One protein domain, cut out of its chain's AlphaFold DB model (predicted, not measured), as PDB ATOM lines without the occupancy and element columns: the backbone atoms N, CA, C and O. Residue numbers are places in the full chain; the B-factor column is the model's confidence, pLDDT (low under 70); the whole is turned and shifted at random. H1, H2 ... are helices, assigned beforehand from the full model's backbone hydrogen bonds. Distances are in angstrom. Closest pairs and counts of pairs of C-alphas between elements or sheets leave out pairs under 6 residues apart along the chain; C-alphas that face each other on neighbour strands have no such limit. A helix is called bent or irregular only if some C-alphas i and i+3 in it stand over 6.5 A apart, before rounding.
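AT A GLANCE: This is residues 9 to 203 of the 384 residues of the protein "XRE family transcriptional regulator" of Phycisphaerales bacterium (UniProt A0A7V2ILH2). What shape do these atoms make? A rounded globule of mostly crossed helices is built round H5, which runs through its middle with H4, H6 and H12 packed on it. H2 and H3 lie at one side, next to H4 and H1; H7 runs beside H6 and H9, and residues 154 to 159 stick out as a loop. What is it made of? The printed part has 195 residues with twelve named helices, H1 to H12 in that order, and no named strand: all helix. It is compact, with a radius of gyration of the C-alphas of 16.5 A and spans of 44 by 41 by 36 A.

HOW THE PARTS SIT: How do the first helices stand? H1, residues 9 to 23, touches H3, residues 40 to 47, at a steep tilt of 66 degrees, with C-alphas 14 and 47 closest, 3.7 A apart. H2, residues 29 to 36, touches H3, with C-alphas 30 and 40 closest at 4.7 A, and H4, residues 55 to 64, with C-alphas 36 and 60 closest at 5.6 A. What touches the hub? H5, residues 70 to 84, touches six helices and forms helical hairpins with H4, C-alphas 62 and 70 being closest at 6.1 A, and with H6, residues 90 to 103, C-alphas 83 and 93 being closest at 5.6 A. H12, residues 188 to 201, touches H5 with residues 189 to 193 alone, at a shallow tilt of 13 degrees, opposite ways; C-alphas 78 and 190 are closest, 6.3 A apart. H10, residues 164 to 167, only just touches H5, with 3 pairs of C-alphas within 8 A, the closest being 72 and 165 at 5.9 A. Where are the others? H7, residues 105 to 120, forms a hairpin with H6, C-alphas 101 and 108 being closest at 5.2 A, and touches H9, residues 138 to 146, C-alphas 110 and 141 being closest at 5.5 A. H8, residues 126 to 135, touches H1, C-alphas 12 and 133 being closest at 6.5 A; H11, residues 172 to 181, touches H6 at Ala 103 alone, 4.8 A from Leu 174 between C-alphas. Are the backbones even? Every O i to N i+4 pair is within hydrogen-bond range in H1, H2, H3, H5, H6, H8, H9 and H12, but 4 of 6 in H4, 5 of 6 in H11 and 3 of 12 in H7, beside 8 of 13 O i to N i+3 pairs there; H10 is too short for an i+4 pair.

IN THESE COORDINATES: Where do the first and last helices lie? H1 begins at C-alpha 9, (-36.747, 30.764, -19.431), and H12 ends at C-alpha 201, (-38.102, 14.814, -42.379). Which are long or irregular? From first to last C-alpha H7 measures 24.8 A, H1 21.2 A and H5 20.9 A. H4 is irregular, with C-alphas 56 and 59 7.2 A apart, and so is H7, with C-alphas 113 and 116 7.5 A apart and a kink of 50 degrees near residue 113.

THE WHOLE: How far does it reach? The two C-alphas farthest apart, of Ser 88 and Ala 155, are 49.0 A apart, and the printed part has no cut. Which link is long? The link from H9 to H10, residues 147 to 163, is long; residues 154 to 159 stand free, as do 198 to 203, of which 198 to 201 belong to H12. Where is confidence low? The mean pLDDT of the printed part is 74.0, and 66 residues are under 70, among them 147 to 203.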
ATOM      1  N   LEU A   9     -37.420  31.536 -18.380       93.94
ATOM      2  CA  LEU A   9     -36.747  30.764 -19.431       93.94
ATOM      3  C   LEU A   9     -36.540  31.603 -20.703       93.94
ATOM      4  O   LEU A   9     -35.490  31.530 -21.336       93.94
ATOM      5  N   ALA A  10     -37.506  32.463 -21.047       93.75
ATOM      6  CA  ALA A  10     -37.348  33.406 -22.158       93.75
ATOM      7  C   ALA A  10     -36.223  34.416 -21.895       93.75
ATOM      8  O   ALA A  10     -35.496  34.794 -22.815       93.75
ATOM      9  N   GLN A  11     -36.061  34.836 -20.640       93.38
ATOM     10  CA  GLN A  11     -34.973  35.720 -20.248       93.38
ATOM     11  C   GLN A  11     -33.613  35.016 -20.248       93.38
ATOM     12  O   GLN A  11     -32.648  35.602 -20.734       93.38
ATOM     13  N   ALA A  12     -33.542  33.762 -19.794       95.38
ATOM     14  CA  ALA A  12     -32.333  32.949 -19.901       95.38
ATOM     15  C   ALA A  12     -31.895  32.769 -21.364       95.38
ATOM     16  O   ALA A  12     -30.735  33.012 -21.688       95.38
ATOM     17  N   LEU A  13     -32.827  32.455 -22.276       95.38
ATOM     18  CA  LEU A  13     -32.528  32.370 -23.711       95.38
ATOM     19  C   LEU A  13     -31.997  33.705 -24.262       95.38
ATOM     20  O   LEU A  13     -31.062  33.719 -25.060       95.38
ATOM     21  N   GLY A  14     -32.576  34.829 -23.832       94.62
ATOM     22  CA  GLY A  14     -32.113  36.164 -24.209       94.62
ATOM     23  C   GLY A  14     -30.660  36.433 -23.804       94.62
ATOM     24  O   GLY A  14     -29.883  36.926 -24.627       94.62
ATOM     25  N   LEU A  15     -30.278  36.039 -22.583       93.62
ATOM     26  CA  LEU A  15     -28.896  36.128 -22.099       93.62
ATOM     27  C   LEU A  15     -27.954  35.247 -22.922       93.62
ATOM     28  O   LEU A  15     -26.914  35.736 -23.358       93.62
ATOM     29  N   VAL A  16     -28.339  34.002 -23.219       92.88
ATOM     30  CA  VAL A  16     -27.544  33.101 -24.070       92.88
ATOM     31  C   VAL A  16     -27.275  33.724 -25.444       92.88
ATOM     32  O   VAL A  16     -26.127  33.793 -25.883       92.88
ATOM     33  N   LEU A  17     -28.306  34.247 -26.115       93.06
ATOM     34  CA  LEU A  17     -28.144  34.890 -27.426       93.06
ATOM     35  C   LEU A  17     -27.233  36.123 -27.360       93.06
ATOM     36  O   LEU A  17     -26.426  36.341 -28.268       93.06
ATOM     37  N   GLN A  18     -27.330  36.903 -26.281       91.56
ATOM     38  CA  GLN A  18     -26.452  38.045 -26.047       91.56
ATOM     39  C   GLN A  18     -24.993  37.596 -25.867       91.56
ATOM     40  O   GLN A  18     -24.107  38.140 -26.529       91.56
ATOM     41  N   GLN A  19     -24.741  36.587 -25.025       88.75
ATOM     42  CA  GLN A  19     -23.403  36.030 -24.816       88.75
ATOM     43  C   GLN A  19     -22.797  35.526 -26.134       88.75
ATOM     44  O   GLN A  19     -21.631  35.792 -26.434       88.75
ATOM     45  N   MET A  20     -23.583  34.815 -26.947       85.88
ATOM     46  CA  MET A  20     -23.137  34.300 -28.242       85.88
ATOM     47  C   MET A  20     -22.768  35.414 -29.213       85.88
ATOM     48  O   MET A  20     -21.705  35.365 -29.827       85.88
ATOM     49  N   ARG A  21     -23.604  36.448 -29.316       88.44
ATOM     50  CA  ARG A  21     -23.295  37.630 -30.123       88.44
ATOM     51  C   ARG A  21     -22.003  38.301 -29.651       88.44
ATOM     52  O   ARG A  21     -21.172  38.670 -30.478       88.44
ATOM     53  N   ASP A  22     -21.815  38.441 -28.342       85.56
ATOM     54  CA  ASP A  22     -20.612  39.061 -27.780       85.56
ATOM     55  C   ASP A  22     -19.349  38.231 -28.106       85.56
ATOM     56  O   ASP A  22     -18.313  38.806 -28.460       85.56
ATOM     57  N   LYS A  23     -19.451  36.890 -28.117       80.69
ATOM     58  CA  LYS A  23     -18.384  35.970 -28.570       80.69
ATOM     59  C   LYS A  23     -18.038  36.117 -30.061       80.69
ATOM     60  O   LYS A  23     -16.899  35.852 -30.435       80.69
ATOM     61  N   MET A  24     -18.965  36.581 -30.907       76.25
ATOM     62  CA  MET A  24     -18.717  36.807 -32.343       76.25
ATOM     63  C   MET A  24     -17.832  38.035 -32.632       76.25
ATOM     64  O   MET A  24     -17.461  38.254 -33.782       76.25
ATOM     65  N   GLY A  25     -17.468  38.830 -31.618       67.06
ATOM     66  CA  GLY A  25     -16.463  39.886 -31.748       67.06
ATOM     67  C   GLY A  25     -16.941  41.108 -32.539       67.06
ATOM     68  O   GLY A  25     -16.586  41.297 -33.697       67.06
ATOM     69  N   GLY A  26     -17.697  41.993 -31.881       72.00
ATOM     70  CA  GLY A  26     -18.072  43.303 -32.433       72.00
ATOM     71  C   GLY A  26     -19.351  43.325 -33.275       72.00
ATOM     72  O   GLY A  26     -19.678  44.372 -33.829       72.00
ATOM     73  N   VAL A  27     -20.092  42.214 -33.333       84.81
ATOM     74  CA  VAL A  27     -21.409  42.154 -33.980       84.81
ATOM     75  C   VAL A  27     -22.454  42.838 -33.095       84.81
ATOM     76  O   VAL A  27     -22.621  42.521 -31.919       84.81
ATOM     77  N   SER A  28     -23.180  43.794 -33.658       88.69
ATOM     78  CA  SER A  28     -24.225  44.550 -32.965       88.69
ATOM     79  C   SER A  28     -25.578  43.822 -32.964       88.69
ATOM     80  O   SER A  28     -25.896  43.068 -33.886       88.69
ATOM     81  N   SER A  29     -26.460  44.132 -31.996       87.81
ATOM     82  CA  SER A  29     -27.866  43.667 -32.011       87.81
ATOM     83  C   SER A  29     -28.570  43.963 -33.343       87.81
ATOM     84  O   SER A  29     -29.477  43.242 -33.745       87.81
ATOM     85  N   SER A  30     -28.202  45.058 -34.016       89.88
ATOM     86  CA  SER A  30     -28.819  45.471 -35.278       89.88
ATOM     87  C   SER A  30     -28.431  44.552 -36.437       89.88
ATOM     88  O   SER A  30     -29.271  44.266 -37.287       89.88
ATOM     89  N   GLU A  31     -27.185  44.078 -36.462       88.31
ATOM     90  CA  GLU A  31     -26.695  43.148 -37.484       88.31
ATOM     91  C   GLU A  31     -27.323  41.768 -37.309       88.31
ATOM     92  O   GLU A  31     -27.849  41.219 -38.275       88.31
ATOM     93  N   ILE A  32     -27.397  41.261 -36.073       91.50
ATOM     94  CA  ILE A  32     -28.127  40.016 -35.798       91.50
ATOM     95  C   ILE A  32     -29.600  40.157 -36.189       91.50
ATOM     96  O   ILE A  32     -30.144  39.302 -36.887       91.50
ATOM     97  N   ALA A  33     -30.254  41.257 -35.801       90.50
ATOM     98  CA  ALA A  33     -31.647  41.493 -36.159       90.50
ATOM     99  C   ALA A  33     -31.862  41.447 -37.680       90.50
ATOM    100  O   ALA A  33     -32.831  40.835 -38.136       90.50
ATOM    101  N   ALA A  34     -30.948  42.023 -38.468       88.38
ATOM    102  CA  ALA A  34     -31.005  41.966 -39.926       88.38
ATOM    103  C   ALA A  34     -30.917  40.521 -40.454       88.38
ATOM    104  O   ALA A  34     -31.768  40.128 -41.257       88.38
ATOM    105  N   SER A  35     -29.980  39.708 -39.948       86.62
ATOM    106  CA  SER A  35     -29.847  38.282 -40.307       86.62
ATOM    107  C   SER A  35     -31.114  37.480 -39.990       86.62
ATOM    108  O   SER A  35     -31.586  36.671 -40.796       86.62
ATOM    109  N   LEU A  36     -31.755  37.780 -38.858       87.12
ATOM    110  CA  LEU A  36     -33.006  37.144 -38.442       87.12
ATOM    111  C   LEU A  36     -34.247  37.694 -39.175       87.12
ATOM    112  O   LEU A  36     -35.326  37.095 -39.117       87.12
ATOM    113  N   GLY A  37     -34.117  38.805 -39.907       87.56
ATOM    114  CA  GLY A  37     -35.237  39.512 -40.533       87.56
ATOM    115  C   GLY A  37     -36.175  40.161 -39.509       87.56
ATOM    116  O   GLY A  37     -37.399  40.083 -39.652       87.56
ATOM    117  N   LEU A  38     -35.605  40.744 -38.457       90.94
ATOM    118  CA  LEU A  38     -36.279  41.428 -37.356       90.94
ATOM    119  C   LEU A  38     -35.883  42.909 -37.312       90.94
ATOM    120  O   LEU A  38     -34.819  43.315 -37.774       90.94
ATOM    121  N   ALA A  39     -36.732  43.728 -36.692       92.25
ATOM    122  CA  ALA A  39     -36.338  45.077 -36.304       92.25
ATOM    123  C   ALA A  39     -35.338  45.017 -35.137       92.25
ATOM    124  O   ALA A  39     -35.518  44.226 -34.209       92.25
ATOM    125  N   ALA A  40     -34.333  45.898 -35.129       91.31
ATOM    126  CA  ALA A  40     -33.320  45.946 -34.068       91.31
ATOM    127  C   ALA A  40     -33.925  46.133 -32.664       91.31
ATOM    128  O   ALA A  40     -33.449  45.546 -31.697       91.31
ATOM    129  N   SER A  41     -35.005  46.916 -32.543       91.62
ATOM    130  CA  SER A  41     -35.743  47.076 -31.283       91.62
ATOM    131  C   SER A  41     -36.381  45.770 -30.810       91.62
ATOM    132  O   SER A  41     -36.324  45.467 -29.625       91.62
ATOM    133  N   HIS A  42     -36.936  44.974 -31.729       91.38
ATOM    134  CA  HIS A  42     -37.547  43.689 -31.404       91.38
ATOM    135  C   HIS A  42     -36.493  42.667 -30.965       91.38
ATOM    136  O   HIS A  42     -36.692  41.976 -29.973       91.38
ATOM    137  N   TYR A  43     -35.340  42.616 -31.638       93.50
ATOM    138  CA  TYR A  43     -34.262  41.718 -31.224       93.50
ATOM    139  C   TYR A  43     -33.711  42.065 -29.831       93.50
ATOM    140  O   TYR A  43     -33.568  41.178 -29.000       93.50
ATOM    141  N   ARG A  44     -33.533  43.354 -29.505       91.75
ATOM    142  CA  ARG A  44     -33.160  43.769 -28.136       91.75
ATOM    143  C   ARG A  44     -34.202  43.369 -27.090       91.75
ATOM    144  O   ARG A  44     -33.849  43.063 -25.958       91.75
ATOM    145  N   MET A  45     -35.487  43.375 -27.451       91.31
ATOM    146  CA  MET A  45     -36.543  42.892 -26.559       91.31
ATOM    147  C   MET A  45     -36.459  41.379 -26.327       91.31
ATOM    148  O   MET A  45     -36.777  40.947 -25.219       91.31
ATOM    149  N   ILE A  46     -36.026  40.606 -27.330       92.75
ATOM    150  CA  ILE A  46     -35.742  39.167 -27.208       92.75
ATOM    151  C   ILE A  46     -34.521  38.942 -26.306       92.75
ATOM    152  O   ILE A  46     -34.633  38.183 -25.351       92.75
ATOM    153  N   GLU A  47     -33.405  39.651 -26.528       92.06
ATOM    154  CA  GLU A  47     -32.215  39.586 -25.650       92.06
ATOM    155  C   GLU A  47     -32.573  39.929 -24.188       92.06
ATOM    156  O   GLU A  47     -32.058  39.330 -23.251       92.06
ATOM    157  N   ALA A  48     -33.522  40.846 -23.976       89.00
ATOM    158  CA  ALA A  48     -34.009  41.214 -22.646       89.00
ATOM    159  C   ALA A  48     -35.064  40.254 -22.046       89.00
ATOM    160  O   ALA A  48     -35.567  40.530 -20.955       89.00
ATOM    161  N   GLY A  49     -35.481  39.195 -22.751       87.75
ATOM    162  CA  GLY A  49     -36.544  38.277 -22.304       87.75
ATOM    163  C   GLY A  49     -37.957  38.874 -22.288       87.75
ATOM    164  O   GLY A  49     -38.878  38.318 -21.693       87.75
ATOM    165  N   SER A  50     -38.140  40.041 -22.906       86.31
ATOM    166  CA  SER A  50     -39.399  40.802 -22.910       86.31
ATOM    167  C   SER A  50     -40.266  40.561 -24.152       86.31
ATOM    168  O   SER A  50     -41.440  40.935 -24.166       86.31
ATOM    169  N   ALA A  51     -39.703  39.924 -25.180       87.88
ATOM    170  CA  ALA A  51     -40.402  39.443 -26.366       87.88
ATOM    171  C   ALA A  51     -40.012  37.990 -26.655       87.88
ATOM    172  O   ALA A  51     -38.900  37.567 -26.345       87.88
ATOM    173  N   LEU A  52     -40.927  37.240 -27.271       86.69
ATOM    174  CA  LEU A  52     -40.708  35.836 -27.613       86.69
ATOM    175  C   LEU A  52     -40.162  35.696 -29.033       86.69
ATOM    176  O   LEU A  52     -40.700  36.272 -29.987       86.69
ATOM    177  N   LEU A  53     -39.125  34.875 -29.181       85.75
ATOM    178  CA  LEU A  53     -38.627  34.456 -30.484       85.75
ATOM    179  C   LEU A  53     -39.642  33.503 -31.139       85.75
ATOM    180  O   LEU A  53     -40.058  32.509 -30.552       85.75
ATOM    181  N   GLN A  54     -40.054  33.811 -32.370       79.56
ATOM    182  CA  GLN A  54     -40.997  32.973 -33.119       79.56
ATOM    183  C   GLN A  54     -40.292  31.711 -33.668       79.56
ATOM    184  O   GLN A  54     -39.231  31.861 -34.275       79.56
ATOM    185  N   PRO A  55     -40.885  30.504 -33.592       70.88
ATOM    186  CA  PRO A  55     -40.315  29.256 -34.112       70.88
ATOM    187  C   PRO A  55     -39.989  29.301 -35.594       70.88
ATOM    188  O   PRO A  55     -38.974  28.766 -36.022       70.88
ATOM    189  N   ALA A  56     -40.781  30.037 -36.379       71.50
ATOM    190  CA  ALA A  56     -40.503  30.279 -37.793       71.50
ATOM    191  C   ALA A  56     -39.139  30.965 -38.045       71.50
ATOM    192  O   ALA A  56     -38.688  31.066 -39.186       71.50
ATOM    193  N   ARG A  57     -38.478  31.477 -36.997       80.06
ATOM    194  CA  ARG A  57     -37.129  32.053 -37.043       80.06
ATOM    195  C   ARG A  57     -36.039  31.095 -36.561       80.06
ATOM    196  O   ARG A  57     -34.879  31.443 -36.740       80.06
ATOM    197  N   ALA A  58     -36.365  29.918 -36.023       79.50
ATOM    198  CA  ALA A  58     -35.389  28.974 -35.469       79.50
ATOM    199  C   ALA A  58     -34.303  28.587 -36.488       79.50
ATOM    200  O   ALA A  58     -33.121  28.667 -36.173       79.50
ATOM    201  N   ILE A  59     -34.679  28.317 -37.746       71.31
ATOM    202  CA  ILE A  59     -33.714  28.039 -38.828       71.31
ATOM    203  C   ILE A  59     -32.746  29.214 -39.025       71.31
ATOM    204  O   ILE A  59     -31.537  29.018 -39.096       71.31
ATOM    205  N   LYS A  60     -33.256  30.451 -39.076       78.19
ATOM    206  CA  LYS A  60     -32.408  31.641 -39.243       78.19
ATOM    207  C   LYS A  60     -31.502  31.884 -38.041       78.19
ATOM    208  O   LYS A  60     -30.402  32.398 -38.214       78.19
ATOM    209  N   VAL A  61     -31.966  31.542 -36.841       84.19
ATOM    210  CA  VAL A  61     -31.177  31.643 -35.609       84.19
ATOM    211  C   VAL A  61     -30.000  30.682 -35.666       84.19
ATOM    212  O   VAL A  61     -28.875  31.146 -35.548       84.19
ATOM    213  N   VAL A  62     -30.228  29.408 -35.981       74.19
ATOM    214  CA  VAL A  62     -29.154  28.411 -36.154       74.19
ATOM    215  C   VAL A  62     -28.196  28.788 -37.291       74.19
ATOM    216  O   VAL A  62     -26.989  28.628 -37.178       74.19
ATOM    217  N   GLN A  63     -28.703  29.367 -38.383       71.06
ATOM    218  CA  GLN A  63     -27.852  29.876 -39.467       71.06
ATOM    219  C   GLN A  63     -26.996  31.083 -39.056       71.06
ATOM    220  O   GLN A  63     -25.943  31.312 -39.645       71.06
ATOM    221  N   THR A  64     -27.467  31.885 -38.099       80.94
ATOM    222  CA  THR A  64     -26.758  33.081 -37.618       80.94
ATOM    223  C   THR A  64     -25.761  32.733 -36.512       80.94
ATOM    224  O   THR A  64     -24.694  33.335 -36.444       80.94
ATOM    225  N   PHE A  65     -26.111  31.769 -35.664       79.94
ATOM    226  CA  PHE A  65     -25.337  31.298 -34.522       79.94
ATOM    227  C   PHE A  65     -24.940  29.844 -34.767       79.94
ATOM    228  O   PHE A  65     -25.690  28.924 -34.457       79.94
ATOM    229  N   ASP A  66     -23.756  29.644 -35.334       64.00
ATOM    230  CA  ASP A  66     -23.314  28.368 -35.903       64.00
ATOM    231  C   ASP A  66     -23.046  27.247 -34.887       64.00
ATOM    232  O   ASP A  66     -22.812  26.110 -35.294       64.00
ATOM    233  N   THR A  67     -23.098  27.550 -33.587       69.06
ATOM    234  CA  THR A  67     -23.019  26.561 -32.503       69.06
ATOM    235  C   THR A  67     -24.375  26.240 -31.867       69.06
ATOM    236  O   THR A  67     -24.418  25.382 -30.994       69.06
ATOM    237  N   LEU A  68     -25.466  26.935 -32.231       73.31
ATOM    238  CA  LEU A  68     -26.805  26.603 -31.724       73.31
ATOM    239  C   LEU A  68     -27.383  25.411 -32.479       73.31
ATOM    240  O   LEU A  68     -27.472  25.423 -33.705       73.31
ATOM    241  N   GLU A  69     -27.881  24.435 -31.735       68.00
ATOM    242  CA  GLU A  69     -28.556  23.270 -32.288       68.00
ATOM    243  C   GLU A  69     -30.052  23.538 -32.503       68.00
ATOM    244  O   GLU A  69     -30.751  24.111 -31.660       68.00
ATOM    245  N   PHE A  70     -30.579  23.091 -33.647       70.38
ATOM    246  CA  PHE A  70     -31.956  23.385 -34.054       70.38
ATOM    247  C   PHE A  70     -33.013  22.775 -33.130       70.38
ATOM    248  O   PHE A  70     -33.999  23.439 -32.801       70.38
ATOM    249  N   VAL A  71     -32.832  21.523 -32.708       68.06
ATOM    250  CA  VAL A  71     -33.831  20.817 -31.894       68.06
ATOM    251  C   VAL A  71     -33.843  21.280 -30.439       68.06
ATOM    252  O   VAL A  71     -34.936  21.619 -29.982       68.06
ATOM    253  N   PRO A  72     -32.703  21.413 -29.735       74.56
ATOM    254  CA  PRO A  72     -32.664  22.061 -28.427       74.56
ATOM    255  C   PRO A  72     -33.282  23.458 -28.449       74.56
ATOM    256  O   PRO A  72     -34.094  23.791 -27.586       74.56
ATOM    257  N   LEU A  73     -32.999  24.257 -29.489       83.44
ATOM    258  CA  LEU A  73     -33.646  25.557 -29.662       83.44
ATOM    259  C   LEU A  73     -35.170  25.414 -29.777       83.44
ATOM    260  O   LEU A  73     -35.902  26.126 -29.092       83.44
ATOM    261  N   CYS A  74     -35.669  24.493 -30.601       75.62
ATOM    262  CA  CYS A  74     -37.106  24.238 -30.722       75.62
ATOM    263  C   CYS A  74     -37.740  23.779 -29.397       75.62
ATOM    264  O   CYS A  74     -38.802  24.286 -29.033       75.62
ATOM    265  N   GLN A  75     -37.091  22.876 -28.656       75.62
ATOM    266  CA  GLN A  75     -37.545  22.400 -27.344       75.62
ATOM    267  C   GLN A  75     -37.658  23.557 -26.345       75.62
ATOM    268  O   GLN A  75     -38.694  23.709 -25.694       75.62
ATOM    269  N   VAL A  76     -36.653  24.435 -26.293       87.06
ATOM    270  CA  VAL A  76     -36.670  25.636 -25.445       87.06
ATOM    271  C   VAL A  76     -37.791  26.589 -25.859       87.06
ATOM    272  O   VAL A  76     -38.517  27.082 -24.997       87.06
ATOM    273  N   LEU A  77     -37.999  26.820 -27.159       86.19
ATOM    274  CA  LEU A  77     -39.081  27.685 -27.648       86.19
ATOM    275  C   LEU A  77     -40.478  27.145 -27.303       86.19
ATOM    276  O   LEU A  77     -41.361  27.932 -26.953       86.19
ATOM    277  N   VAL A  78     -40.678  25.826 -27.355       79.69
ATOM    278  CA  VAL A  78     -41.930  25.178 -26.928       79.69
ATOM    279  C   VAL A  78     -42.120  25.305 -25.414       79.69
ATOM    280  O   VAL A  78     -43.193  25.718 -24.972       79.69
ATOM    281  N   CYS A  79     -41.079  25.041 -24.619       84.88
ATOM    282  CA  CYS A  79     -41.124  25.209 -23.163       84.88
ATOM    283  C   CYS A  79     -41.465  26.654 -22.773       84.88
ATOM    284  O   CYS A  79     -42.339  26.888 -21.937       84.88
ATOM    285  N   ILE A  80     -40.847  27.634 -23.440       89.06
ATOM    286  CA  ILE A  80     -41.156  29.057 -23.270       89.06
ATOM    287  C   ILE A  80     -42.636  29.330 -23.559       89.06
ATOM    288  O   ILE A  80     -43.281  30.027 -22.777       89.06
ATOM    289  N   GLN A  81     -43.193  28.790 -24.646       82.69
ATOM    290  CA  GLN A  81     -44.602  29.004 -24.985       82.69
ATOM    291  C   GLN A  81     -45.541  28.424 -23.916       82.69
ATOM    292  O   GLN A  81     -46.492  29.092 -23.508       82.69
ATOM    293  N   ILE A  82     -45.265  27.203 -23.451       80.94
ATOM    294  CA  ILE A  82     -46.063  26.527 -22.421       80.94
ATOM    295  C   ILE A  82     -46.048  27.348 -21.127       80.94
ATOM    296  O   ILE A  82     -47.106  27.669 -20.586       80.94
ATOM    297  N   MET A  83     -44.868  27.791 -20.693       85.75
ATOM    298  CA  MET A  83     -44.720  28.642 -19.511       85.75
ATOM    299  C   MET A  83     -45.369  30.029 -19.676       85.75
ATOM    300  O   MET A  83     -45.890  30.580 -18.707       85.75
ATOM    301  N   ASP A  84     -45.393  30.600 -20.889       85.06
ATOM    302  CA  ASP A  84     -46.081  31.875 -21.164       85.06
ATOM    303  C   ASP A  84     -47.605  31.759 -20.936       85.06
ATOM    304  O   ASP A  84     -48.259  32.738 -20.557       85.06
ATOM    305  N   GLY A  85     -48.157  30.543 -21.057       80.75
ATOM    306  CA  GLY A  85     -49.537  30.205 -20.702       80.75
ATOM    307  C   GLY A  85     -49.868  30.333 -19.208       80.75
ATOM    308  O   GLY A  85     -51.018  30.606 -18.870       80.75
ATOM    309  N   ALA A  86     -48.871  30.228 -18.322       83.94
ATOM    310  CA  ALA A  86     -49.014  30.295 -16.861       83.94
ATOM    311  C   ALA A  86     -48.516  31.617 -16.248       83.94
ATOM    312  O   ALA A  86     -48.142  31.685 -15.081       83.94
ATOM    313  N   ARG A  87     -48.533  32.716 -17.012       84.00
ATOM    314  CA  ARG A  87     -48.069  34.048 -16.562       84.00
ATOM    315  C   ARG A  87     -48.906  34.735 -15.484       84.00
ATOM    316  O   ARG A  87     -48.674  35.908 -15.190       84.00
ATOM    317  N   SER A  88     -49.895  34.038 -14.940       81.06
ATOM    318  CA  SER A  88     -50.709  34.491 -13.817       81.06
ATOM    319  C   SER A  88     -49.938  34.515 -12.502       81.06
ATOM    320  O   SER A  88     -50.227  35.383 -11.681       81.06
ATOM    321  N   SER A  89     -48.994  33.591 -12.295       85.50
ATOM    322  CA  SER A  89     -48.193  33.530 -11.069       85.50
ATOM    323  C   SER A  89     -46.900  32.729 -11.251       85.50
ATOM    324  O   SER A  89     -46.824  31.831 -12.094       85.50
ATOM    325  N   ALA A  90     -45.892  33.004 -10.418       88.44
ATOM    326  CA  ALA A  90     -44.683  32.183 -10.354       88.44
ATOM    327  C   ALA A  90     -44.968  30.724  -9.951       88.44
ATOM    328  O   ALA A  90     -44.300  29.810 -10.430       88.44
ATOM    329  N   ALA A  91     -45.978  30.497  -9.103       87.88
ATOM    330  CA  ALA A  91     -46.372  29.157  -8.673       87.88
ATOM    331  C   ALA A  91     -46.910  28.312  -9.839       87.88
ATOM    332  O   ALA A  91     -46.498  27.163  -9.993       87.88
ATOM    333  N   ASP A  92     -47.766  28.888 -10.690       87.06
ATOM    334  CA  ASP A  92     -48.302  28.191 -11.866       87.06
ATOM    335  C   ASP A  92     -47.183  27.859 -12.868       87.06
ATOM    336  O   ASP A  92     -47.139  26.754 -13.412       87.06
ATOM    337  N   MET A  93     -46.241  28.787 -13.086       89.44
ATOM    338  CA  MET A  93     -45.074  28.528 -13.938       89.44
ATOM    339  C   MET A  93     -44.182  27.419 -13.393       89.44
ATOM    340  O   MET A  93     -43.695  26.617 -14.184       89.44
ATOM    341  N   ARG A  94     -43.963  27.371 -12.073       91.19
ATOM    342  CA  ARG A  94     -43.166  26.319 -11.437       91.19
ATOM    343  C   ARG A  94     -43.799  24.947 -11.653       91.19
ATOM    344  O   ARG A  94     -43.102  24.036 -12.069       91.19
ATOM    345  N   ILE A  95     -45.117  24.828 -11.469       87.69
ATOM    346  CA  ILE A  95     -45.843  23.576 -11.739       87.69
ATOM    347  C   ILE A  95     -45.645  23.148 -13.198       87.69
ATOM    348  O   ILE A  95     -45.379  21.979 -13.464       87.69
ATOM    349  N   LEU A  96     -45.741  24.079 -14.155       85.44
ATOM    350  CA  LEU A  96     -45.468  23.748 -15.555       85.44
ATOM    351  C   LEU A  96     -44.002  23.377 -15.798       85.44
ATOM    352  O   LEU A  96     -43.757  22.482 -16.596       85.44
ATOM    353  N   ALA A  97     -43.041  24.021 -15.134       87.69
ATOM    354  CA  ALA A  97     -41.627  23.665 -15.238       87.69
ATOM    355  C   ALA A  97     -41.356  22.242 -14.717       87.69
ATOM    356  O   ALA A  97     -40.624  21.496 -15.366       87.69
ATOM    357  N   ASP A  98     -42.002  21.832 -13.622       85.12
ATOM    358  CA  ASP A  98     -41.903  20.467 -13.089       85.12
ATOM    359  C   ASP A  98     -42.437  19.446 -14.115       85.12
ATOM    360  O   ASP A  98     -41.760  18.477 -14.455       85.12
ATOM    361  N   VAL A  99     -43.605  19.716 -14.713       80.81
ATOM    362  CA  VAL A  99     -44.174  18.852 -15.764       80.81
ATOM    363  C   VAL A  99     -43.298  18.839 -17.025       80.81
ATOM    364  O   VAL A  99     -43.119  17.795 -17.650       80.81
ATOM    365  N   LEU A 100     -42.729  19.981 -17.418       80.25
ATOM    366  CA  LEU A 100     -41.801  20.066 -18.550       80.25
ATOM    367  C   LEU A 100     -40.497  19.311 -18.284       80.25
ATOM    368  O   LEU A 100     -39.917  18.783 -19.226       80.25
ATOM    369  N   THR A 101     -40.059  19.229 -17.030       81.56
ATOM    370  CA  THR A 101     -38.892  18.438 -16.619       81.56
ATOM    371  C   THR A 101     -39.167  16.943 -16.761       81.56
ATOM    372  O   THR A 101     -38.330  16.211 -17.285       81.56
ATOM    373  N   GLU A 102     -40.363  16.488 -16.376       73.44
ATOM    374  CA  GLU A 102     -40.794  15.099 -16.593       73.44
ATOM    375  C   GLU A 102     -40.908  14.760 -18.089       73.44
ATOM    376  O   GLU A 102     -40.493  13.681 -18.518       73.44
ATOM    377  N   ALA A 103     -41.436  15.692 -18.887       63.84
ATOM    378  CA  ALA A 103     -41.663  15.498 -20.317       63.84
ATOM    379  C   ALA A 103     -40.386  15.650 -21.166       63.84
ATOM    380  O   ALA A 103     -40.268  15.026 -22.225       63.84
ATOM    381  N   ASN A 104     -39.428  16.464 -20.710       67.19
ATOM    382  CA  ASN A 104     -38.113  16.667 -21.316       67.19
ATOM    383  C   ASN A 104     -36.986  16.544 -20.270       67.19
ATOM    384  O   ASN A 104     -36.432  17.563 -19.843       67.19
ATOM    385  N   PRO A 105     -36.579  15.315 -19.898       67.12
ATOM    386  CA  PRO A 105     -35.525  15.103 -18.904       67.12
ATOM    387  C   PRO A 105     -34.194  15.785 -19.249       67.12
ATOM    388  O   PRO A 105     -33.447  16.161 -18.351       67.12
ATOM    389  N   GLY A 106     -33.914  16.012 -20.540       66.75
ATOM    390  CA  GLY A 106     -32.716  16.725 -20.990       66.75
ATOM    391  C   GLY A 106     -32.649  18.187 -20.535       66.75
ATOM    392  O   GLY A 106     -31.562  18.746 -20.448       66.75
ATOM    393  N   MET A 107     -33.788  18.805 -20.203       79.00
ATOM    394  CA  MET A 107     -33.849  20.164 -19.654       79.00
ATOM    395  C   MET A 107     -33.865  20.210 -18.120       79.00
ATOM    396  O   MET A 107     -33.837  21.309 -17.561       79.00
ATOM    397  N   ALA A 108     -33.847  19.065 -17.427       81.94
ATOM    398  CA  ALA A 108     -33.767  19.025 -15.964       81.94
ATOM    399  C   ALA A 108     -32.596  19.858 -15.402       81.94
ATOM    400  O   ALA A 108     -32.846  20.697 -14.537       81.94
ATOM    401  N   PRO A 109     -31.360  19.786 -15.954       82.31
ATOM    402  CA  PRO A 109     -30.239  20.590 -15.453       82.31
ATOM    403  C   PRO A 109     -30.467  22.106 -15.534       82.31
ATOM    404  O   PRO A 109     -29.851  22.864 -14.783       82.31
ATOM    405  N   VAL A 110     -31.333  22.549 -16.454       88.81
ATOM    406  CA  VAL A 110     -31.736  23.949 -16.597       88.81
ATOM    407  C   VAL A 110     -32.810  24.283 -15.569       88.81
ATOM    408  O   VAL A 110     -32.648  25.247 -14.827       88.81
ATOM    409  N   PHE A 111     -33.891  23.501 -15.496       90.25
ATOM    410  CA  PHE A 111     -35.032  23.791 -14.620       90.25
ATOM    411  C   PHE A 111     -34.716  23.659 -13.128       90.25
ATOM    412  O   PHE A 111     -35.175  24.495 -12.348       90.25
ATOM    413  N   ASP A 112     -33.878  22.697 -12.741       88.44
ATOM    414  CA  ASP A 112     -33.470  22.476 -11.346       88.44
ATOM    415  C   ASP A 112     -32.783  23.710 -10.737       88.44
ATOM    416  O   ASP A 112     -32.812  23.929  -9.527       88.44
ATOM    417  N   ARG A 113     -32.194  24.570 -11.578       91.44
ATOM    418  CA  ARG A 113     -31.517  25.800 -11.148       91.44
ATOM    419  C   ARG A 113     -32.464  26.977 -10.905       91.44
ATOM    420  O   ARG A 113     -32.032  27.989 -10.367       91.44
ATOM    421  N   PHE A 114     -33.750  26.879 -11.253       90.75
ATOM    422  CA  PHE A 114     -34.696  28.001 -11.124       90.75
ATOM    423  C   PHE A 114     -35.209  28.224  -9.692       90.75
ATOM    424  O   PHE A 114     -36.000  29.143  -9.471       90.75
ATOM    425  N   ASP A 115     -34.783  27.435  -8.705       86.50
ATOM    426  CA  ASP A 115     -35.319  27.500  -7.341       86.50
ATOM    427  C   ASP A 115     -35.265  28.903  -6.708       86.50
ATOM    428  O   ASP A 115     -36.252  29.347  -6.109       86.50
ATOM    429  N   GLU A 116     -34.158  29.633  -6.868       83.56
ATOM    430  CA  GLU A 116     -34.043  31.014  -6.377       83.56
ATOM    431  C   GLU A 116     -34.775  32.012  -7.284       83.56
ATOM    432  O   GLU A 116     -35.384  32.972  -6.797       83.56
ATOM    433  N   VAL A 117     -34.818  31.748  -8.592       89.81
ATOM    434  CA  VAL A 117     -35.587  32.543  -9.558       89.81
ATOM    435  C   VAL A 117     -37.075  32.548  -9.203       89.81
ATOM    436  O   VAL A 117     -37.689  33.618  -9.186       89.81
ATOM    437  N   TRP A 118     -37.649  31.400  -8.827       90.88
ATOM    438  CA  TRP A 118     -39.057  31.296  -8.429       90.88
ATOM    439  C   TRP A 118     -39.414  32.178  -7.233       90.88
ATOM    440  O   TRP A 118     -40.534  32.682  -7.158       90.88
ATOM    441  N   ARG A 119     -38.473  32.405  -6.307       86.75
ATOM    442  CA  ARG A 119     -38.712  33.216  -5.101       86.75
ATOM    443  C   ARG A 119     -38.820  34.706  -5.396       86.75
ATOM    444  O   ARG A 119     -39.502  35.425  -4.667       86.75
ATOM    445  N   VAL A 120     -38.138  35.174  -6.439       86.94
ATOM    446  CA  VAL A 120     -38.056  36.603  -6.776       86.94
ATOM    447  C   VAL A 120     -38.947  36.990  -7.958       86.94
ATOM    448  O   VAL A 120     -39.213  38.176  -8.149       86.94
ATOM    449  N   LEU A 121     -39.442  36.013  -8.725       86.75
ATOM    450  CA  LEU A 121     -40.057  36.214 -10.038       86.75
ATOM    451  C   LEU A 121     -41.233  37.205 -10.054       86.75
ATOM    452  O   LEU A 121     -41.316  38.032 -10.961       86.75
ATOM    453  N   ASP A 122     -42.116  37.149  -9.057       84.75
ATOM    454  CA  ASP A 122     -43.318  37.994  -9.017       84.75
ATOM    455  C   ASP A 122     -43.017  39.464  -8.673       84.75
ATOM    456  O   ASP A 122     -43.820  40.343  -8.977       84.75
ATOM    457  N   ASN A 123     -41.859  39.752  -8.064       83.81
ATOM    458  CA  ASN A 123     -41.524  41.088  -7.554       83.81
ATOM    459  C   ASN A 123     -40.270  41.708  -8.198       83.81
ATOM    460  O   ASN A 123     -39.994  42.886  -7.979       83.81
ATOM    461  N   ALA A 124     -39.501  40.942  -8.975       82.75
ATOM    462  CA  ALA A 124     -38.230  41.385  -9.541       82.75
ATOM    463  C   ALA A 124     -38.382  42.229 -10.822       82.75
ATOM    464  O   ALA A 124     -39.156  41.939 -11.744       82.75
ATOM    465  N   SER A 125     -37.545  43.257 -10.948       84.94
ATOM    466  CA  SER A 125     -37.302  43.954 -12.216       84.94
ATOM    467  C   SER A 125     -36.540  43.069 -13.217       84.94
ATOM    468  O   SER A 125     -35.966  42.042 -12.855       84.94
ATOM    469  N   THR A 126     -36.497  43.462 -14.499       81.62
ATOM    470  CA  THR A 126     -35.823  42.660 -15.540       81.62
ATOM    471  C   THR A 126     -34.344  42.495 -15.220       81.62
ATOM    472  O   THR A 126     -33.781  41.424 -15.411       81.62
ATOM    473  N   SER A 127     -33.705  43.543 -14.694       84.62
ATOM    474  CA  SER A 127     -32.289  43.480 -14.335       84.62
ATOM    475  C   SER A 127     -32.036  42.572 -13.132       84.62
ATOM    476  O   SER A 127     -31.033  41.869 -13.128       84.62
ATOM    477  N   GLU A 128     -32.918  42.570 -12.130       87.19
ATOM    478  CA  GLU A 128     -32.785  41.700 -10.953       87.19
ATOM    479  C   GLU A 128     -32.990  40.233 -11.321       87.19
ATOM    480  O   GLU A 128     -32.184  39.394 -10.935       87.19
ATOM    481  N   LEU A 129     -34.001  39.945 -12.144       86.94
ATOM    482  CA  LEU A 129     -34.250  38.598 -12.648       86.94
ATOM    483  C   LEU A 129     -33.084  38.090 -13.507       86.94
ATOM    484  O   LEU A 129     -32.632  36.966 -13.326       86.94
ATOM    485  N   GLY A 130     -32.529  38.938 -14.379       85.81
ATOM    486  CA  GLY A 130     -31.361  38.582 -15.191       85.81
ATOM    487  C   GLY A 130     -30.112  38.315 -14.352       85.81
ATOM    488  O   GLY A 130     -29.342  37.418 -14.671       85.81
ATOM    489  N   LYS A 131     -29.932  39.051 -13.246       87.81
ATOM    490  CA  LYS A 131     -28.847  38.798 -12.288       87.81
ATOM    491  C   LYS A 131     -29.038  37.489 -11.531       87.81
ATOM    492  O   LYS A 131     -28.043  36.818 -11.310       87.81
ATOM    493  N   ALA A 132     -30.265  37.143 -11.141       88.75
ATOM    494  CA  ALA A 132     -30.551  35.858 -10.505       88.75
ATOM    495  C   ALA A 132     -30.251  34.697 -11.466       88.75
ATOM    496  O   ALA A 132     -29.497  33.798 -11.117       88.75
ATOM    497  N   ILE A 133     -30.726  34.796 -12.715       91.25
ATOM    498  CA  ILE A 133     -30.463  33.805 -13.771       91.25
ATOM    499  C   ILE A 133     -28.958  33.582 -13.973       91.25
ATOM    500  O   ILE A 133     -28.508  32.439 -13.967       91.25
ATOM    501  N   ALA A 134     -28.182  34.663 -14.096       88.50
ATOM    502  CA  ALA A 134     -26.733  34.575 -14.266       88.50
ATOM    503  C   ALA A 134     -26.000  34.092 -12.999       88.50
ATOM    504  O   ALA A 134     -25.012  33.372 -13.089       88.50
ATOM    505  N   ALA A 135     -26.458  34.482 -11.804       88.38
ATOM    506  CA  ALA A 135     -25.828  34.081 -10.543       88.38
ATOM    507  C   ALA A 135     -25.962  32.575 -10.274       88.38
ATOM    508  O   ALA A 135     -25.027  31.973  -9.747       88.38
ATOM    509  N   ASP A 136     -27.084  31.978 -10.678       89.00
ATOM    510  CA  ASP A 136     -27.345  30.543 -10.524       89.00
ATOM    511  C   ASP A 136     -26.821  29.708 -11.716       89.00
ATOM    512  O   ASP A 136     -26.957  28.479 -11.753       89.00
ATOM    513  N   GLY A 137     -26.194  30.362 -12.704       87.94
ATOM    514  CA  GLY A 137     -25.644  29.725 -13.903       87.94
ATOM    515  C   GLY A 137     -26.711  29.040 -14.760       87.94
ATOM    516  O   GLY A 137     -26.458  27.983 -15.340       87.94
ATOM    517  N   ILE A 138     -27.929  29.588 -14.787       92.19
ATOM    518  CA  ILE A 138     -29.029  29.069 -15.609       92.19
ATOM    519  C   ILE A 138     -28.745  29.312 -17.094       92.19
ATOM    520  O   ILE A 138     -29.036  28.455 -17.924       92.19
ATOM    521  N   ASP A 139     -28.205  30.480 -17.437       89.69
ATOM    522  CA  ASP A 139     -27.794  30.818 -18.799       89.69
ATOM    523  C   ASP A 139     -26.648  29.925 -19.281       89.69
ATOM    524  O   ASP A 139     -26.701  29.466 -20.417       89.69
ATOM    525  N   ASP A 140     -25.687  29.593 -18.418       84.00
ATOM    526  CA  ASP A 140     -24.623  28.635 -18.743       84.00
ATOM    527  C   ASP A 140     -25.177  27.221 -18.989       84.00
ATOM    528  O   ASP A 140     -24.868  26.607 -20.009       84.00
ATOM    529  N   ALA A 141     -26.060  26.723 -18.115       84.19
ATOM    530  CA  ALA A 141     -26.705  25.419 -18.302       84.19
ATOM    531  C   ALA A 141     -27.580  25.384 -19.568       84.19
ATOM    532  O   ALA A 141     -27.628  24.385 -20.285       84.19
ATOM    533  N   LEU A 142     -28.271  26.487 -19.869       89.56
ATOM    534  CA  LEU A 142     -29.061  26.615 -21.087       89.56
ATOM    535  C   LEU A 142     -28.167  26.715 -22.330       89.56
ATOM    536  O   LEU A 142     -28.523  26.163 -23.365       89.56
ATOM    537  N   TYR A 143     -27.021  27.392 -22.245       85.00
ATOM    538  CA  TYR A 143     -26.023  27.428 -23.313       85.00
ATOM    539  C   TYR A 143     -25.482  26.025 -23.600       85.00
ATOM    540  O   TYR A 143     -25.455  25.625 -24.760       85.00
ATOM    541  N   GLU A 144     -25.133  25.254 -22.570       78.00
ATOM    542  CA  GLU A 144     -24.693  23.858 -22.699       78.00
ATOM    543  C   GLU A 144     -25.784  22.966 -23.312       78.00
ATOM    544  O   GLU A 144     -25.503  22.143 -24.173       78.00
ATOM    545  N   PHE A 145     -27.052  23.169 -22.945       79.56
ATOM    546  CA  PHE A 145     -28.166  22.441 -23.561       79.56
ATOM    547  C   PHE A 145     -28.375  22.811 -25.040       79.56
ATOM    548  O   PHE A 145     -28.688  21.958 -25.873       79.56
ATOM    549  N   LEU A 146     -28.246  24.100 -25.364       77.94
ATOM    550  CA  LEU A 146     -28.502  24.656 -26.694       77.94
ATOM    551  C   LEU A 146     -27.348  24.469 -27.676       77.94
ATOM    552  O   LEU A 146     -27.554  24.628 -28.882       77.94
ATOM    553  N   THR A 147     -26.148  24.207 -27.174       69.19
ATOM    554  CA  THR A 147     -24.942  24.086 -27.984       69.19
ATOM    555  C   THR A 147     -24.371  22.695 -27.872       69.19
ATOM    556  O   THR A 147     -24.491  22.014 -26.861       69.19
ATOM    557  N   THR A 148     -23.730  22.249 -28.934       57.22
ATOM    558  CA  THR A 148     -22.835  21.115 -28.832       57.22
ATOM    559  C   THR A 148     -21.462  21.662 -28.468       57.22
ATOM    560  O   THR A 148     -20.821  22.358 -29.256       57.22
ATOM    561  N   GLU A 149     -20.999  21.423 -27.236       44.72
ATOM    562  CA  GLU A 149     -19.589  21.677 -26.946       44.72
ATOM    563  C   GLU A 149     -18.726  20.874 -27.940       44.72
ATOM    564  O   GLU A 149     -19.085  19.747 -28.307       44.72
ATOM    565  N   PRO A 150     -17.603  21.441 -28.425       38.81
ATOM    566  CA  PRO A 150     -16.730  20.767 -29.373       38.81
ATOM    567  C   PRO A 150     -16.304  19.429 -28.783       38.81
ATOM    568  O   PRO A 150     -15.578  19.393 -27.794       38.81
ATOM    569  N   VAL A 151     -16.743  18.335 -29.409       36.88
ATOM    570  CA  VAL A 151     -16.444  16.971 -28.976       36.88
ATOM    571  C   VAL A 151     -14.930  16.835 -28.758       36.88
ATOM    572  O   VAL A 151     -14.142  16.764 -29.703       36.88
ATOM    573  N   THR A 152     -14.463  16.801 -27.515       34.88
ATOM    574  CA  THR A 152     -13.172  16.182 -27.209       34.88
ATOM    575  C   THR A 152     -13.446  14.687 -27.140       34.88
ATOM    576  O   THR A 152     -14.259  14.248 -26.338       34.88
ATOM    577  N   LEU A 153     -12.866  13.906 -28.054       41.50
ATOM    578  CA  LEU A 153     -12.951  12.445 -28.028       41.50
ATOM    579  C   LEU A 153     -11.742  11.891 -27.268       41.50
ATOM    580  O   LEU A 153     -10.721  11.560 -27.874       41.50
ATOM    581  N   GLY A 154     -11.848  11.818 -25.942       40.09
ATOM    582  CA  GLY A 154     -11.086  10.888 -25.102       40.09
ATOM    583  C   GLY A 154     -11.749   9.502 -25.024       40.09
ATOM    584  O   GLY A 154     -12.906   9.340 -25.416       40.09
ATOM    585  N   ALA A 155     -11.026   8.496 -24.512       37.03
ATOM    586  CA  ALA A 155     -11.493   7.099 -24.410       37.03
ATOM    587  C   ALA A 155     -12.754   6.878 -23.576       37.03
ATOM    588  O   ALA A 155     -13.486   5.916 -23.774       37.03
ATOM    589  N   ASP A 156     -12.991   7.794 -22.661       40.53
ATOM    590  CA  ASP A 156     -14.086   7.894 -21.713       40.53
ATOM    591  C   ASP A 156     -15.234   8.796 -22.214       40.53
ATOM    592  O   ASP A 156     -16.297   8.863 -21.599       40.53
ATOM    593  N   GLN A 157     -15.056   9.481 -23.349       43.22
ATOM    594  CA  GLN A 157     -15.977  10.518 -23.833       43.22
ATOM    595  C   GLN A 157     -16.912  10.046 -24.958       43.22
ATOM    596  O   GLN A 157     -17.793  10.799 -25.365       43.22
ATOM    597  N   MET A 158     -16.811   8.786 -25.412       42.91
ATOM    598  CA  MET A 158     -17.806   8.211 -26.336       42.91
ATOM    599  C   MET A 158     -19.208   8.103 -25.713       42.91
ATOM    600  O   MET A 158     -20.204   8.157 -26.430       42.91
ATOM    601  N   ASP A 159     -19.307   8.038 -24.382       36.56
ATOM    602  CA  ASP A 159     -20.591   8.085 -23.675       36.56
ATOM    603  C   ASP A 159     -21.253   9.475 -23.689       36.56
ATOM    604  O   ASP A 159     -22.473   9.574 -23.563       36.56
ATOM    605  N   HIS A 160     -20.464  10.528 -23.927       38.66
ATOM    606  CA  HIS A 160     -20.885  11.935 -24.006       38.66
ATOM    607  C   HIS A 160     -20.902  12.459 -25.455       38.66
ATOM    608  O   HIS A 160     -21.097  13.643 -25.702       38.66
ATOM    609  N   PHE A 161     -20.706  11.564 -26.427       40.31
ATOM    610  CA  PHE A 161     -20.557  11.835 -27.862       40.31
ATOM    611  C   PHE A 161     -21.777  12.465 -28.534       40.31
ATOM    612  O   PHE A 161     -21.698  13.029 -29.623       40.31
ATOM    613  N   MET A 162     -22.926  12.312 -27.897       46.56
ATOM    614  CA  MET A 162     -24.205  12.744 -28.414       46.56
ATOM    615  C   MET A 162     -24.530  14.084 -27.778       46.56
ATOM    616  O   MET A 162     -24.728  14.147 -26.566       46.56
ATOM    617  N   ALA A 163     -24.640  15.121 -28.609       45.22
ATOM    618  CA  ALA A 163     -25.402  16.319 -28.284       45.22
ATOM    619  C   ALA A 163     -26.673  15.961 -27.489       45.22
ATOM    620  O   ALA A 163     -27.300  14.942 -27.820       45.22
ATOM    621  N   PRO A 164     -27.143  16.804 -26.552       45.59
ATOM    622  CA  PRO A 164     -28.471  16.651 -25.950       45.59
ATOM    623  C   PRO A 164     -29.561  16.400 -27.011       45.59
ATOM    624  O   PRO A 164     -30.441  15.563 -26.816       45.59
ATOM    625  N   THR A 165     -29.405  17.023 -28.189       45.06
ATOM    626  CA  THR A 165     -30.176  16.819 -29.428       45.06
ATOM    627  C   THR A 165     -30.414  15.354 -29.812       45.06
ATOM    628  O   THR A 165     -31.515  14.999 -30.230       45.06
ATOM    629  N   TYR A 166     -29.392  14.504 -29.696       48.44
ATOM    630  CA  TYR A 166     -29.448  13.110 -30.138       48.44
ATOM    631  C   TYR A 166     -29.771  12.145 -28.989       48.44
ATOM    632  O   TYR A 166     -30.297  11.061 -29.235       48.44
ATOM    633  N   GLN A 167     -29.469  12.520 -27.738       50.38
ATOM    634  CA  GLN A 167     -29.843  11.737 -26.548       50.38
ATOM    635  C   GLN A 167     -31.332  11.873 -26.214       50.38
ATOM    636  O   GLN A 167     -31.961  10.929 -25.736       50.38
ATOM    637  N   HIS A 168     -31.898  13.044 -26.501       51.88
ATOM    638  CA  HIS A 168     -33.297  13.374 -26.282       51.88
ATOM    639  C   HIS A 168     -33.897  13.932 -27.578       51.88
ATOM    640  O   HIS A 168     -34.227  15.125 -27.639       51.88
ATOM    641  N   PRO A 169     -34.062  13.096 -28.631       51.19
ATOM    642  CA  PRO A 169     -34.883  13.496 -29.767       51.19
ATOM    643  C   PRO A 169     -36.245  13.933 -29.225       51.19
ATOM    644  O   PRO A 169     -36.676  13.428 -28.185       51.19
ATOM    645  N   LEU A 170     -36.919  14.882 -29.882       50.03
ATOM    646  CA  LEU A 170     -38.276  15.279 -29.492       50.03
ATOM    647  C   LEU A 170     -39.135  14.014 -29.354       50.03
ATOM    648  O   LEU A 170     -39.456  13.362 -30.346       50.03
ATOM    649  N   SER A 171     -39.397  13.613 -28.112       46.78
ATOM    650  CA  SER A 171     -39.847  12.262 -27.805       46.78
ATOM    651  C   SER A 171     -41.361  12.164 -27.955       46.78
ATOM    652  O   SER A 171     -42.088  13.122 -27.696       46.78
ATOM    653  N   GLU A 172     -41.875  10.977 -28.290       47.81
ATOM    654  CA  GLU A 172     -43.311  10.668 -28.172       47.81
ATOM    655  C   GLU A 172     -43.858  10.920 -26.758       47.81
ATOM    656  O   GLU A 172     -45.042  11.211 -26.597       47.81
ATOM    657  N   GLN A 173     -43.004  10.885 -25.730       44.53
ATOM    658  CA  GLN A 173     -43.359  11.290 -24.368       44.53
ATOM    659  C   GLN A 173     -43.609  12.792 -24.256       44.53
ATOM    660  O   GLN A 173     -44.660  13.175 -23.744       44.53
ATOM    661  N   LEU A 174     -42.723  13.629 -24.803       47.59
ATOM    662  CA  LEU A 174     -42.952  15.065 -24.894       47.59
ATOM    663  C   LEU A 174     -44.259  15.330 -25.656       47.59
ATOM    664  O   LEU A 174     -45.107  16.064 -25.170       47.59
ATOM    665  N   TYR A 175     -44.493  14.661 -26.789       53.44
ATOM    666  CA  TYR A 175     -45.716  14.828 -27.587       53.44
ATOM    667  C   TYR A 175     -47.000  14.384 -26.862       53.44
ATOM    668  O   TYR A 175     -48.005  15.099 -26.884       53.44
ATOM    669  N   SER A 176     -46.982  13.228 -26.194       48.19
ATOM    670  CA  SER A 176     -48.151  12.675 -25.493       48.19
ATOM    671  C   SER A 176     -48.464  13.404 -24.185       48.19
ATOM    672  O   SER A 176     -49.639  13.606 -23.865       48.19
ATOM    673  N   GLN A 177     -47.445  13.856 -23.451       50.72
ATOM    674  CA  GLN A 177     -47.628  14.633 -22.226       50.72
ATOM    675  C   GLN A 177     -47.971  16.095 -22.530       50.72
ATOM    676  O   GLN A 177     -48.897  16.628 -21.917       50.72
ATOM    677  N   ILE A 178     -47.347  16.719 -23.539       49.97
ATOM    678  CA  ILE A 178     -47.717  18.068 -23.996       49.97
ATOM    679  C   ILE A 178     -49.159  18.100 -24.521       49.97
ATOM    680  O   ILE A 178     -49.871  19.062 -24.245       49.97
ATOM    681  N   GLY A 179     -49.643  17.048 -25.191       46.34
ATOM    682  CA  GLY A 179     -51.050  16.952 -25.604       46.34
ATOM    683  C   GLY A 179     -52.050  17.073 -24.441       46.34
ATOM    684  O   GLY A 179     -53.131  17.639 -24.615       46.34
ATOM    685  N   ASN A 180     -51.673  16.620 -23.240       49.59
ATOM    686  CA  ASN A 180     -52.473  16.789 -22.023       49.59
ATOM    687  C   ASN A 180     -52.309  18.189 -21.405       49.59
ATOM    688  O   ASN A 180     -53.286  18.751 -20.914       49.59
ATOM    689  N   ILE A 181     -51.107  18.777 -21.471       50.31
ATOM    690  CA  ILE A 181     -50.807  20.138 -20.975       50.31
ATOM    691  C   ILE A 181     -51.490  21.216 -21.834       50.31
ATOM    692  O   ILE A 181     -51.941  22.238 -21.319       50.31
ATOM    693  N   LEU A 182     -51.599  20.996 -23.147       44.69
ATOM    694  CA  LEU A 182     -52.154  21.951 -24.112       44.69
ATOM    695  C   LEU A 182     -53.687  21.934 -24.204       44.69
ATOM    696  O   LEU A 182     -54.241  22.662 -25.030       44.69
ATOM    697  N   GLN A 183     -54.400  21.178 -23.355       43.91
ATOM    698  CA  GLN A 183     -55.863  21.276 -23.241       43.91
ATOM    699  C   GLN A 183     -56.275  22.670 -22.719       43.91
ATOM    700  O   GLN A 183     -56.535  22.867 -21.538       43.91
ATOM    701  N   GLY A 184     -56.320  23.659 -23.618       40.62
ATOM    702  CA  GLY A 184     -56.655  25.057 -23.326       40.62
ATOM    703  C   GLY A 184     -55.698  26.101 -23.918       40.62
ATOM    704  O   GLY A 184     -56.048  27.281 -23.946       40.62
ATOM    705  N   LEU A 185     -54.530  25.701 -24.433       47.19
ATOM    706  CA  LEU A 185     -53.568  26.580 -25.111       47.19
ATOM    707  C   LEU A 185     -53.573  26.266 -26.609       47.19
ATOM    708  O   LEU A 185     -53.409  25.115 -26.994       47.19
ATOM    709  N   ALA A 186     -53.755  27.275 -27.468       45.38
ATOM    710  CA  ALA A 186     -53.652  27.066 -28.911       45.38
ATOM    711  C   ALA A 186     -52.219  26.592 -29.248       45.38
ATOM    712  O   ALA A 186     -51.274  27.361 -29.032       45.38
ATOM    713  N   PRO A 187     -52.027  25.366 -29.773       51.47
ATOM    714  CA  PRO A 187     -50.718  24.728 -29.925       51.47
ATOM    715  C   PRO A 187     -49.904  25.295 -31.101       51.47
ATOM    716  O   PRO A 187     -49.081  24.601 -31.678       51.47
ATOM    717  N   PHE A 188     -50.079  26.571 -31.460       54.12
ATOM    718  CA  PHE A 188     -49.550  27.143 -32.701       54.12
ATOM    719  C   PHE A 188     -48.029  26.979 -32.868       54.12
ATOM    720  O   PHE A 188     -47.567  26.738 -33.981       54.12
ATOM    721  N   TYR A 189     -47.234  27.095 -31.792       56.62
ATOM    722  CA  TYR A 189     -45.781  26.925 -31.903       56.62
ATOM    723  C   TYR A 189     -45.407  25.450 -31.973       56.62
ATOM    724  O   TYR A 189     -44.504  25.131 -32.734       56.62
ATOM    725  N   LEU A 190     -46.099  24.566 -31.244       58.47
ATOM    726  CA  LEU A 190     -45.901  23.124 -31.376       58.47
ATOM    727  C   LEU A 190     -46.246  22.672 -32.797       58.47
ATOM    728  O   LEU A 190     -45.412  22.042 -33.424       58.47
ATOM    729  N   ASP A 191     -47.394  23.078 -33.342       58.88
ATOM    730  CA  ASP A 191     -47.802  22.771 -34.717       58.88
ATOM    731  C   ASP A 191     -46.794  23.315 -35.738       58.88
ATOM    732  O   ASP A 191     -46.452  22.637 -36.698       58.88
ATOM    733  N   THR A 192     -46.269  24.528 -35.522       59.91
ATOM    734  CA  THR A 192     -45.252  25.122 -36.405       59.91
ATOM    735  C   THR A 192     -43.908  24.399 -36.292       59.91
ATOM    736  O   THR A 192     -43.247  24.191 -37.303       59.91
ATOM    737  N   VAL A 193     -43.479  24.023 -35.084       59.88
ATOM    738  CA  VAL A 193     -42.245  23.256 -34.853       59.88
ATOM    739  C   VAL A 193     -42.378  21.860 -35.452       59.88
ATOM    740  O   VAL A 193     -41.482  21.438 -36.172       59.88
ATOM    741  N   LEU A 194     -43.514  21.194 -35.240       60.78
ATOM    742  CA  LEU A 194     -43.858  19.914 -35.852       60.78
ATOM    743  C   LEU A 194     -43.849  20.018 -37.368       60.78
ATOM    744  O   LEU A 194     -43.172  19.239 -38.016       60.78
ATOM    745  N   GLN A 195     -44.492  21.035 -37.938       64.31
ATOM    746  CA  GLN A 195     -44.476  21.255 -39.378       64.31
ATOM    747  C   GLN A 195     -43.062  21.539 -39.902       64.31
ATOM    748  O   GLN A 195     -42.716  21.092 -40.989       64.31
ATOM    749  N   LEU A 196     -42.224  22.277 -39.167       60.62
ATOM    750  CA  LEU A 196     -40.825  22.502 -39.546       60.62
ATOM    751  C   LEU A 196     -40.014  21.203 -39.498       60.62
ATOM    752  O   LEU A 196     -39.215  20.973 -40.399       60.62
ATOM    753  N   ILE A 197     -40.234  20.360 -38.491       57.78
ATOM    754  CA  ILE A 197     -39.592  19.049 -38.366       57.78
ATOM    755  C   ILE A 197     -40.084  18.106 -39.454       57.78
ATOM    756  O   ILE A 197     -39.258  17.501 -40.117       57.78
ATOM    757  N   ASP A 198     -41.389  18.028 -39.702       58.09
ATOM    758  CA  ASP A 198     -41.982  17.218 -40.767       58.09
ATOM    759  C   ASP A 198     -41.482  17.670 -42.144       58.09
ATOM    760  O   ASP A 198     -41.052  16.851 -42.950       58.09
ATOM    761  N   ASN A 199     -41.393  18.982 -42.380       57.34
ATOM    762  CA  ASN A 199     -40.777  19.513 -43.595       57.34
ATOM    763  C   ASN A 199     -39.294  19.122 -43.714       57.34
ATOM    764  O   ASN A 199     -38.818  18.915 -44.824       57.34
ATOM    765  N   LEU A 200     -38.549  19.044 -42.606       55.12
ATOM    766  CA  LEU A 200     -37.158  18.582 -42.604       55.12
ATOM    767  C   LEU A 200     -37.050  17.055 -42.758       55.12
ATOM    768  O   LEU A 200     -36.119  16.598 -43.413       55.12
ATOM    769  N   ARG A 201     -37.999  16.278 -42.218       53.56
ATOM    770  CA  ARG A 201     -38.102  14.814 -42.379       53.56
ATOM    771  C   ARG A 201     -38.285  14.428 -43.842       53.56
ATOM    772  O   ARG A 201     -37.639  13.504 -44.328       53.56
ATOM    773  N   ASP A 202     -39.119  15.177 -44.558       49.56
ATOM    774  CA  ASP A 202     -39.403  14.928 -45.973       49.56
ATOM    775  C   ASP A 202     -38.267  15.375 -46.910       49.56
ATOM    776  O   ASP A 202     -38.253  15.030 -48.097       49.56
ATOM    777  N   ILE A 203     -37.280  16.118 -46.397       50.78
ATOM    778  CA  ILE A 203     -36.102  16.531 -47.157       50.78
ATOM    779  C   ILE A 203     -34.962  15.570 -46.830       50.78
ATOM    780  O   ILE A 203     -34.251  15.720 -45.847       50.78
TER     781      ILE A 203